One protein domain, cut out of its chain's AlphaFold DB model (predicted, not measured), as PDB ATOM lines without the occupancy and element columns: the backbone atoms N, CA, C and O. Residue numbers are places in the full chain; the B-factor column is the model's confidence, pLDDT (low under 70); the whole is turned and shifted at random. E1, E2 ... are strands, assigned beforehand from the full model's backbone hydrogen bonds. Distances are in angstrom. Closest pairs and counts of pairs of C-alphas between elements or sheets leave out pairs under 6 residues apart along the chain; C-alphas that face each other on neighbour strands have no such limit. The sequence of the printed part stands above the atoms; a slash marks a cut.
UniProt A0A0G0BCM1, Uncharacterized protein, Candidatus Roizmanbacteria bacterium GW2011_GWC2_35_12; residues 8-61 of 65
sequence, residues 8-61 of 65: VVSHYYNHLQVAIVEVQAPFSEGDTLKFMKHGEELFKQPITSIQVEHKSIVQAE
ATOM      1  N   VAL A   8      45.133  45.042 -27.259       92.69
ATOM      2  CA  VAL A   8      46.482  44.710 -26.780       92.69
ATOM      3  C   VAL A   8      46.594  43.200 -26.626       92.69
ATOM      4  O   VAL A   8      45.725  42.574 -26.031       92.69
ATOM      5  N   VAL A   9      47.665  42.604 -27.149       92.38
ATOM      6  CA  VAL A   9      47.935  41.173 -26.958       92.38
ATOM      7  C   VAL A   9      48.383  40.951 -25.513       92.38
ATOM      8  O   VAL A   9      49.436  41.450 -25.119       92.38
ATOM      9  N   SER A  10      47.596  40.217 -24.727       91.56
ATOM     10  CA  SER A  10      47.940  39.851 -23.347       91.56
ATOM     11  C   SER A  10      48.800  38.589 -23.300       91.56
ATOM     12  O   SER A  10      49.707  38.475 -22.476       91.56
ATOM     13  N   HIS A  11      48.552  37.652 -24.217       90.62
ATOM     14  CA  HIS A  11      49.322  36.423 -24.342       90.62
ATOM     15  C   HIS A  11      49.329  35.921 -25.785       90.62
ATOM     16  O   HIS A  11      48.369  36.122 -26.524       90.62
ATOM     17  N   TYR A  12      50.394  35.232 -26.185       89.94
ATOM     18  CA  TYR A  12      50.479  34.596 -27.495       89.94
ATOM     19  C   TYR A  12      51.019  33.177 -27.361       89.94
ATOM     20  O   TYR A  12      52.151  32.972 -26.924       89.94
ATOM     21  N   TYR A  13      50.214  32.198 -27.767       89.00
ATOM     22  CA  TYR A  13      50.598  30.793 -27.801       89.00
ATOM     23  C   TYR A  13      51.271  30.482 -29.134       89.00
ATOM     24  O   TYR A  13      50.607  30.152 -30.113       89.00
ATOM     25  N   ASN A  14      52.597  30.551 -29.166       86.12
ATOM     26  CA  ASN A  14      53.414  30.271 -30.352       86.12
ATOM     27  C   ASN A  14      53.146  28.898 -31.001       86.12
ATOM     28  O   ASN A  14      53.099  28.806 -32.223       86.12
ATOM     29  N   HIS A  15      52.934  27.845 -30.207       90.00
ATOM     30  CA  HIS A  15      52.658  26.496 -30.716       90.00
ATOM     31  C   HIS A  15      51.311  26.388 -31.441       90.00
ATOM     32  O   HIS A  15      51.198  25.636 -32.405       90.00
ATOM     33  N   LEU A  16      50.303  27.134 -30.980       87.00
ATOM     34  CA  LEU A  16      48.945  27.123 -31.539       87.00
ATOM     35  C   LEU A  16      48.697  28.293 -32.500       87.00
ATOM     36  O   LEU A  16      47.680  28.318 -33.180       87.00
ATOM     37  N   GLN A  17      49.616  29.263 -32.540       84.81
ATOM     38  CA  GLN A  17      49.492  30.533 -33.255       84.81
ATOM     39  C   GLN A  17      48.244  31.340 -32.858       84.81
ATOM     40  O   GLN A  17      47.687  32.084 -33.663       84.81
ATOM     41  N   VAL A  18      47.816  31.218 -31.596       89.00
ATOM     42  CA  VAL A  18      46.636  31.905 -31.049       89.00
ATOM     43  C   VAL A  18      47.068  33.060 -30.152       89.00
ATOM     44  O   VAL A  18      47.875  32.880 -29.237       89.00
ATOM     45  N   ALA A  19      46.496  34.241 -30.383       90.81
ATOM     46  CA  ALA A  19      46.671  35.416 -29.537       90.81
ATOM     47  C   ALA A  19      45.464  35.596 -28.607       90.81
ATOM     48  O   ALA A  19      44.325  35.591 -29.069       90.81
ATOM     49  N   ILE A  20      45.715  35.824 -27.319       91.19
ATOM     50  CA  ILE A  20      44.732  36.411 -26.407       91.19
ATOM     51  C   ILE A  20      44.885  37.927 -26.499       91.19
ATOM     52  O   ILE A  20      45.980  38.464 -26.316       91.19
ATOM     53  N   VAL A  21      43.785  38.609 -26.800       90.62
ATOM     54  CA  VAL A  21      43.757  40.054 -27.026       90.62
ATOM     55  C   VAL A  21      42.722  40.689 -26.111       90.62
ATOM     56  O   VAL A  21      41.568  40.277 -26.092       90.62
ATOM     57  N   GLU A  22      43.124  41.728 -25.388       91.44
ATOM     58  CA  GLU A  22      42.202  42.628 -24.706       91.44
ATOM     59  C   GLU A  22      41.612  43.600 -25.736       91.44
ATOM     60  O   GLU A  22      42.317  44.462 -26.279       91.44
ATOM     61  N   VAL A  23      40.328  43.432 -26.048       92.31
ATOM     62  CA  VAL A  23      39.636  44.176 -27.108       92.31
ATOM     63  C   VAL A  23      39.257  45.576 -26.621       92.31
ATOM     64  O   VAL A  23      38.461  45.748 -25.698       92.31
ATOM     65  N   GLN A  24      39.800  46.599 -27.281       91.62
ATOM     66  CA  GLN A  24      39.558  48.017 -26.985       91.62
ATOM     67  C   GLN A  24      38.610  48.678 -27.991       91.62
ATOM     68  O   GLN A  24      37.928  49.644 -27.644       91.62
ATOM     69  N   ALA A  25      38.544  48.150 -29.214       91.81
ATOM     70  CA  ALA A  25      37.618  48.575 -30.254       91.81
ATOM     71  C   ALA A  25      37.180  47.361 -31.090       91.81
ATOM     72  O   ALA A  25      37.921  46.379 -31.153       91.81
ATOM     73  N   PRO A  26      35.994  47.408 -31.717       92.06
ATOM     74  CA  PRO A  26      35.482  46.265 -32.452       92.06
ATOM     75  C   PRO A  26      36.287  45.979 -33.725       92.06
ATOM     76  O   PRO A  26      36.755  46.904 -34.388       92.06
ATOM     77  N   PHE A  27      36.405  44.696 -34.056       92.81
ATOM     78  CA  PHE A  27      36.963  44.178 -35.309       92.81
ATOM     79  C   PHE A  27      36.284  42.850 -35.650       92.81
ATOM     80  O   PHE A  27      35.732  42.190 -34.766       92.81
ATOM     81  N   SER A  28      36.321  42.459 -36.917       93.75
ATOM     82  CA  SER A  28      35.581  41.309 -37.431       93.75
ATOM     83  C   SER A  28      36.485  40.279 -38.098       93.75
ATOM     84  O   SER A  28      37.607  40.566 -38.518       93.75
ATOM     85  N   GLU A  29      35.980  39.055 -38.220       94.38
ATOM     86  CA  GLU A  29      36.548  38.063 -39.127       94.38
ATOM     87  C   GLU A  29      36.600  38.638 -40.554       94.38
ATOM     88  O   GLU A  29      35.659  39.277 -41.025       94.38
ATOM     89  N   GLY A  30      37.728  38.442 -41.234       93.31
ATOM     90  CA  GLY A  30      38.043  39.044 -42.531       93.31
ATOM     91  C   GLY A  30      38.850  40.344 -42.448       93.31
ATOM     92  O   GLY A  30      39.531  40.683 -43.419       93.31
ATOM     93  N   ASP A  31      38.863  41.032 -41.302       93.12
ATOM     94  CA  ASP A  31      39.697  42.223 -41.131       93.12
ATOM     95  C   ASP A  31      41.184  41.850 -41.130       93.12
ATOM     96  O   ASP A  31      41.586  40.791 -40.652       93.12
ATOM     97  N   THR A  32      42.035  42.737 -41.647       93.00
ATOM     98  CA  THR A  32      43.492  42.585 -41.544       93.00
ATOM     99  C   THR A  32      44.016  43.463 -40.421       93.00
ATOM    100  O   THR A  32      43.996  44.690 -40.529       93.00
ATOM    101  N   LEU A  33      44.523  42.842 -39.356       92.12
ATOM    102  CA  LEU A  33      45.106  43.556 -38.224       92.12
ATOM    103  C   LEU A  33      46.621  43.685 -38.367       92.12
ATOM    104  O   LEU A  33      47.310  42.776 -38.835       92.12
ATOM    105  N   LYS A  34      47.138  44.833 -37.927       93.00
ATOM    106  CA  LYS A  34      48.570  45.123 -37.833       93.00
ATOM    107  C   LYS A  34      49.039  44.875 -36.401       93.00
ATOM    108  O   LYS A  34      48.562  45.528 -35.473       93.00
ATOM    109  N   PHE A  35      49.995  43.970 -36.227       91.31
ATOM    110  CA  PHE A  35      50.623  43.695 -34.940       91.31
ATOM    111  C   PHE A  35      51.889  44.533 -34.799       91.31
ATOM    112  O   PHE A  35      52.753  44.522 -35.675       91.31
ATOM    113  N   MET A  36      51.993  45.268 -33.694       92.00
ATOM    114  CA  MET A  36      53.096  46.195 -33.438       92.00
ATOM    115  C   MET A  36      53.735  45.902 -32.084       92.00
ATOM    116  O   MET A  36      53.032  45.600 -31.117       92.00
ATOM    117  N   LYS A  37      55.058  46.038 -31.987       89.44
ATOM    118  CA  LYS A  37      55.814  45.886 -30.738       89.44
ATOM    119  C   LYS A  37      56.871  46.981 -30.647       89.44
ATOM    120  O   LYS A  37      57.634  47.178 -31.578       89.44
ATOM    121  N   HIS A  38      56.884  47.716 -29.534       89.69
ATOM    122  CA  HIS A  38      57.797  48.851 -29.305       89.69
ATOM    123  C   HIS A  38      57.846  49.890 -30.446       89.69
ATOM    124  O   HIS A  38      58.860  50.543 -30.644       89.69
ATOM    125  N   GLY A  39      56.738  50.072 -31.174       86.50
ATOM    126  CA  GLY A  39      56.645  51.026 -32.285       86.50
ATOM    127  C   GLY A  39      57.028  50.460 -33.655       86.50
ATOM    128  O   GLY A  39      56.819  51.141 -34.653       86.50
ATOM    129  N   GLU A  40      57.510  49.219 -33.722       91.19
ATOM    130  CA  GLU A  40      57.802  48.530 -34.977       91.19
ATOM    131  C   GLU A  40      56.625  47.645 -35.403       91.19
ATOM    132  O   GLU A  40      56.009  46.959 -34.579       91.19
ATOM    133  N   GLU A  41      56.309  47.659 -36.701       92.25
ATOM    134  CA  GLU A  41      55.360  46.721 -37.301       92.25
ATOM    135  C   GLU A  41      56.016  45.338 -37.355       92.25
ATOM    136  O   GLU A  41      57.025  45.151 -38.030       92.25
ATOM    137  N   LEU A  42      55.437  44.368 -36.646       90.69
ATOM    138  CA  LEU A  42      55.915  42.990 -36.671       90.69
ATOM    139  C   LEU A  42      55.401  42.267 -37.916       90.69
ATOM    140  O   LEU A  42      56.175  41.705 -38.685       90.69
ATOM    141  N   PHE A  43      54.080  42.253 -38.088       90.56
ATOM    142  CA  PHE A  43      53.406  41.616 -39.212       90.56
ATOM    143  C   PHE A  43      51.954  42.090 -39.314       90.56
ATOM    144  O   PHE A  43      51.385  42.671 -38.383       90.56
ATOM    145  N   LYS A  44      51.341  41.800 -40.460       92.31
ATOM    146  CA  LYS A  44      49.904  41.942 -40.694       92.31
ATOM    147  C   LYS A  44      49.296  40.563 -40.879       92.31
ATOM    148  O   LYS A  44      49.890  39.727 -41.557       92.31
ATOM    149  N   GLN A  45      48.124  40.335 -40.300       89.94
ATOM    150  CA  GLN A  45      47.438  39.054 -40.414       89.94
ATOM    151  C   GLN A  45      45.931  39.258 -40.609       89.94
ATOM    152  O   GLN A  45      45.339  40.069 -39.888       89.94
ATOM    153  N   PRO A  46      45.302  38.543 -41.561       92.81
ATOM    154  CA  PRO A  46      43.851  38.485 -41.656       92.81
ATOM    155  C   PRO A  46      43.274  37.673 -40.495       92.81
ATOM    156  O   PRO A  46      43.798  36.617 -40.134       92.81
ATOM    157  N   ILE A  47      42.173  38.148 -39.928       92.88
ATOM    158  CA  ILE A  47      41.448  37.443 -38.879       92.88
ATOM    159  C   ILE A  47      40.597  36.359 -39.524       92.88
ATOM    160  O   ILE A  47      39.605  36.641 -40.185       92.88
ATOM    161  N   THR A  48      41.011  35.108 -39.353       93.25
ATOM    162  CA  THR A  48      40.313  33.944 -39.912       93.25
ATOM    163  C   THR A  48      39.304  33.334 -38.948       93.25
ATOM    164  O   THR A  48      38.411  32.621 -39.392       93.25
ATOM    165  N   SER A  49      39.456  33.578 -37.645       92.69
ATOM    166  CA  SER A  49      38.520  33.120 -36.624       92.69
ATOM    167  C   SER A  49      38.642  33.950 -35.347       92.69
ATOM    168  O   SER A  49      39.753  34.320 -34.958       92.69
ATOM    169  N   ILE A  50      37.518  34.205 -34.675       93.56
ATOM    170  CA  ILE A  50      37.471  34.812 -33.338       93.56
ATOM    171  C   ILE A  50      36.692  33.891 -32.394       93.56
ATOM    172  O   ILE A  50      35.636  33.366 -32.748       93.56
ATOM    173  N   GLN A  51      37.193  33.703 -31.169       91.06
ATOM    174  CA  GLN A  51      36.522  32.908 -30.137       91.06
ATOM    175  C   GLN A  51      36.450  33.655 -28.805       91.06
ATOM    176  O   GLN A  51      37.442  34.222 -28.353       91.06
ATOM    177  N   VAL A  52      35.286  33.601 -28.156       89.12
ATOM    178  CA  VAL A  52      35.041  34.126 -26.803       89.12
ATOM    179  C   VAL A  52      34.279  33.065 -26.016       89.12
ATOM    180  O   VAL A  52      33.282  32.543 -26.506       89.12
ATOM    181  N   GLU A  53      34.756  32.706 -24.820       87.81
ATOM    182  CA  GLU A  53      34.160  31.645 -23.981       87.81
ATOM    183  C   GLU A  53      33.903  30.323 -24.748       87.81
ATOM    184  O   GLU A  53      32.843  29.707 -24.631       87.81
ATOM    185  N   HIS A  54      34.868  29.901 -25.578       87.06
ATOM    186  CA  HIS A  54      34.779  28.732 -26.476       87.06
ATOM    187  C   HIS A  54      33.667  28.794 -27.539       87.06
ATOM    188  O   HIS A  54      33.335  27.779 -28.154       87.06
ATOM    189  N   LYS A  55      33.092  29.973 -27.783       90.62
ATOM    190  CA  LYS A  55      32.120  30.203 -28.853       90.62
ATOM    191  C   LYS A  55      32.770  30.999 -29.969       90.62
ATOM    192  O   LYS A  55      33.326  32.069 -29.723       90.62
ATOM    193  N   SER A  56      32.668  30.492 -31.191       93.31
ATOM    194  CA  SER A  56      33.063  31.242 -32.382       93.31
ATOM    195  C   SER A  56      32.120  32.421 -32.597       93.31
ATOM    196  O   SER A  56      30.899  32.269 -32.507       93.31
ATOM    197  N   ILE A  57      32.685  33.592 -32.879       93.25
ATOM    198  CA  ILE A  57      31.945  34.826 -33.147       93.25
ATOM    199  C   ILE A  57      32.518  35.507 -34.384       93.25
ATOM    200  O   ILE A  57      33.712  35.440 -34.630       93.25
ATOM    201  N   VAL A  58      31.678  36.219 -35.131       93.19
ATOM    202  CA  VAL A  58      32.117  36.928 -36.346       93.19
ATOM    203  C   VAL A  58      32.748  38.287 -36.017       93.19
ATOM    204  O   VAL A  58      33.522  38.821 -36.804       93.19
ATOM    205  N   GLN A  59      32.434  38.855 -34.851       92.38
ATOM    206  CA  GLN A  59      32.869  40.189 -34.450       92.38
ATOM    207  C   GLN A  59      33.273  40.213 -32.977       92.38
ATOM    208  O   GLN A  59      32.503  39.805 -32.108       92.38
ATOM    209  N   ALA A  60      34.464  40.736 -32.702       91.44
ATOM    210  CA  ALA A  60      34.918  41.066 -31.363       91.44
ATOM    211  C   ALA A  60      34.371  42.437 -30.946       91.44
ATOM    212  O   ALA A  60      34.441  43.399 -31.708       91.44
ATOM    213  N   GLU A  61      33.864  42.543 -29.718       88.69
ATOM    214  CA  GLU A  61      33.365  43.794 -29.138       88.69
ATOM    215  C   GLU A  61      34.218  44.215 -27.940       88.69
ATOM    216  O   GLU A  61      34.790  43.383 -27.232       88.69
TER     217      GLU A  61
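What this domain is: This is residues 8 to 61 of the 65 residues of an uncharacterized protein of Candidatus Roizmanbacteria bacterium GW2011_GWC2_35_12 (UniProt A0A0G0BCM1). The model is three antiparallel two-strand hairpins that follow one another along the chain and make three separate small sheets instead of one. The longest hairpin, E3 and E4, reaches to one end of the domain with its tip at Gly 39. The short hairpin E5 and E6 makes the other end, while E1 and E2 lie between these ends, crosswise to E3. The 54 printed residues hold no named helix and six named strands, E1 to E6 in chain order; the sheets are E1 - E2, E3 - E4 and E5 - E6, and the class is all strand. The whole is compact, with a radius of gyration of the C-alphas of 11.3 A and spans of 31 by 23 by 18 A.

Where its parts are: Find C-alpha 32 at (43.492, 42.585, -41.544); from there E3, residues 32 to 37, runs 16.7 A. After a tight link of 2 residues, E4, residues 40 to 46, runs 18.4 A and is the longest strand, with 7 residues. Go back to C-alpha 8 at (46.482, 44.710, -26.780), where E1, residues 8 to 13, begins its 14.5 A; E2, residues 18 to 23, covers 14.7 A. Further on, E5, residues 50 to 52, measures 7.0 A, and E6, residues 55 to 57, measures 6.3 A and ends at C-alpha 57 at (31.945, 34.826, -33.147).

How they stand to each other: Look first at the hairpin of E3 and E4, antiparallel at 155 degrees between their directions. The C-alphas of Thr 32 and Pro 46, which face each other, are 4.1 A apart, and N 35 and O 43 are within hydrogen-bond range at 2.9 A. E1 is near E3, with no pair of C-alphas within 8 A but 5 pairs within 10 A. E1 and E2 form a hairpin, antiparallel at 163 degrees; the facing C-alphas of Val 9 and Val 21 are 4.3 A apart, and N 20 and O 11 lie 2.8 A apart, within hydrogen-bond range. E5 and E6 form the third hairpin, antiparallel at 134 degrees, with the facing C-alphas 51 and 56 at 4.4 A and N 52 and O 55 within hydrogen-bond range at 2.9 A. E2 and E3 are apart, and so are E4 and E5. Outside the named strands, residues 27 to 28 pair antiparallel with residues 59 to 60.

The domain as a whole: The C-alphas farthest apart are those of Gly 39 and Lys 55, at 32.4 A. The printed part runs from 8 to 61 without a cut, and no link is long; E2 to E3, 8 residues, is short, and the others are tight. The mean pLDDT of the printed part is 91.1, and no printed residue is under 70.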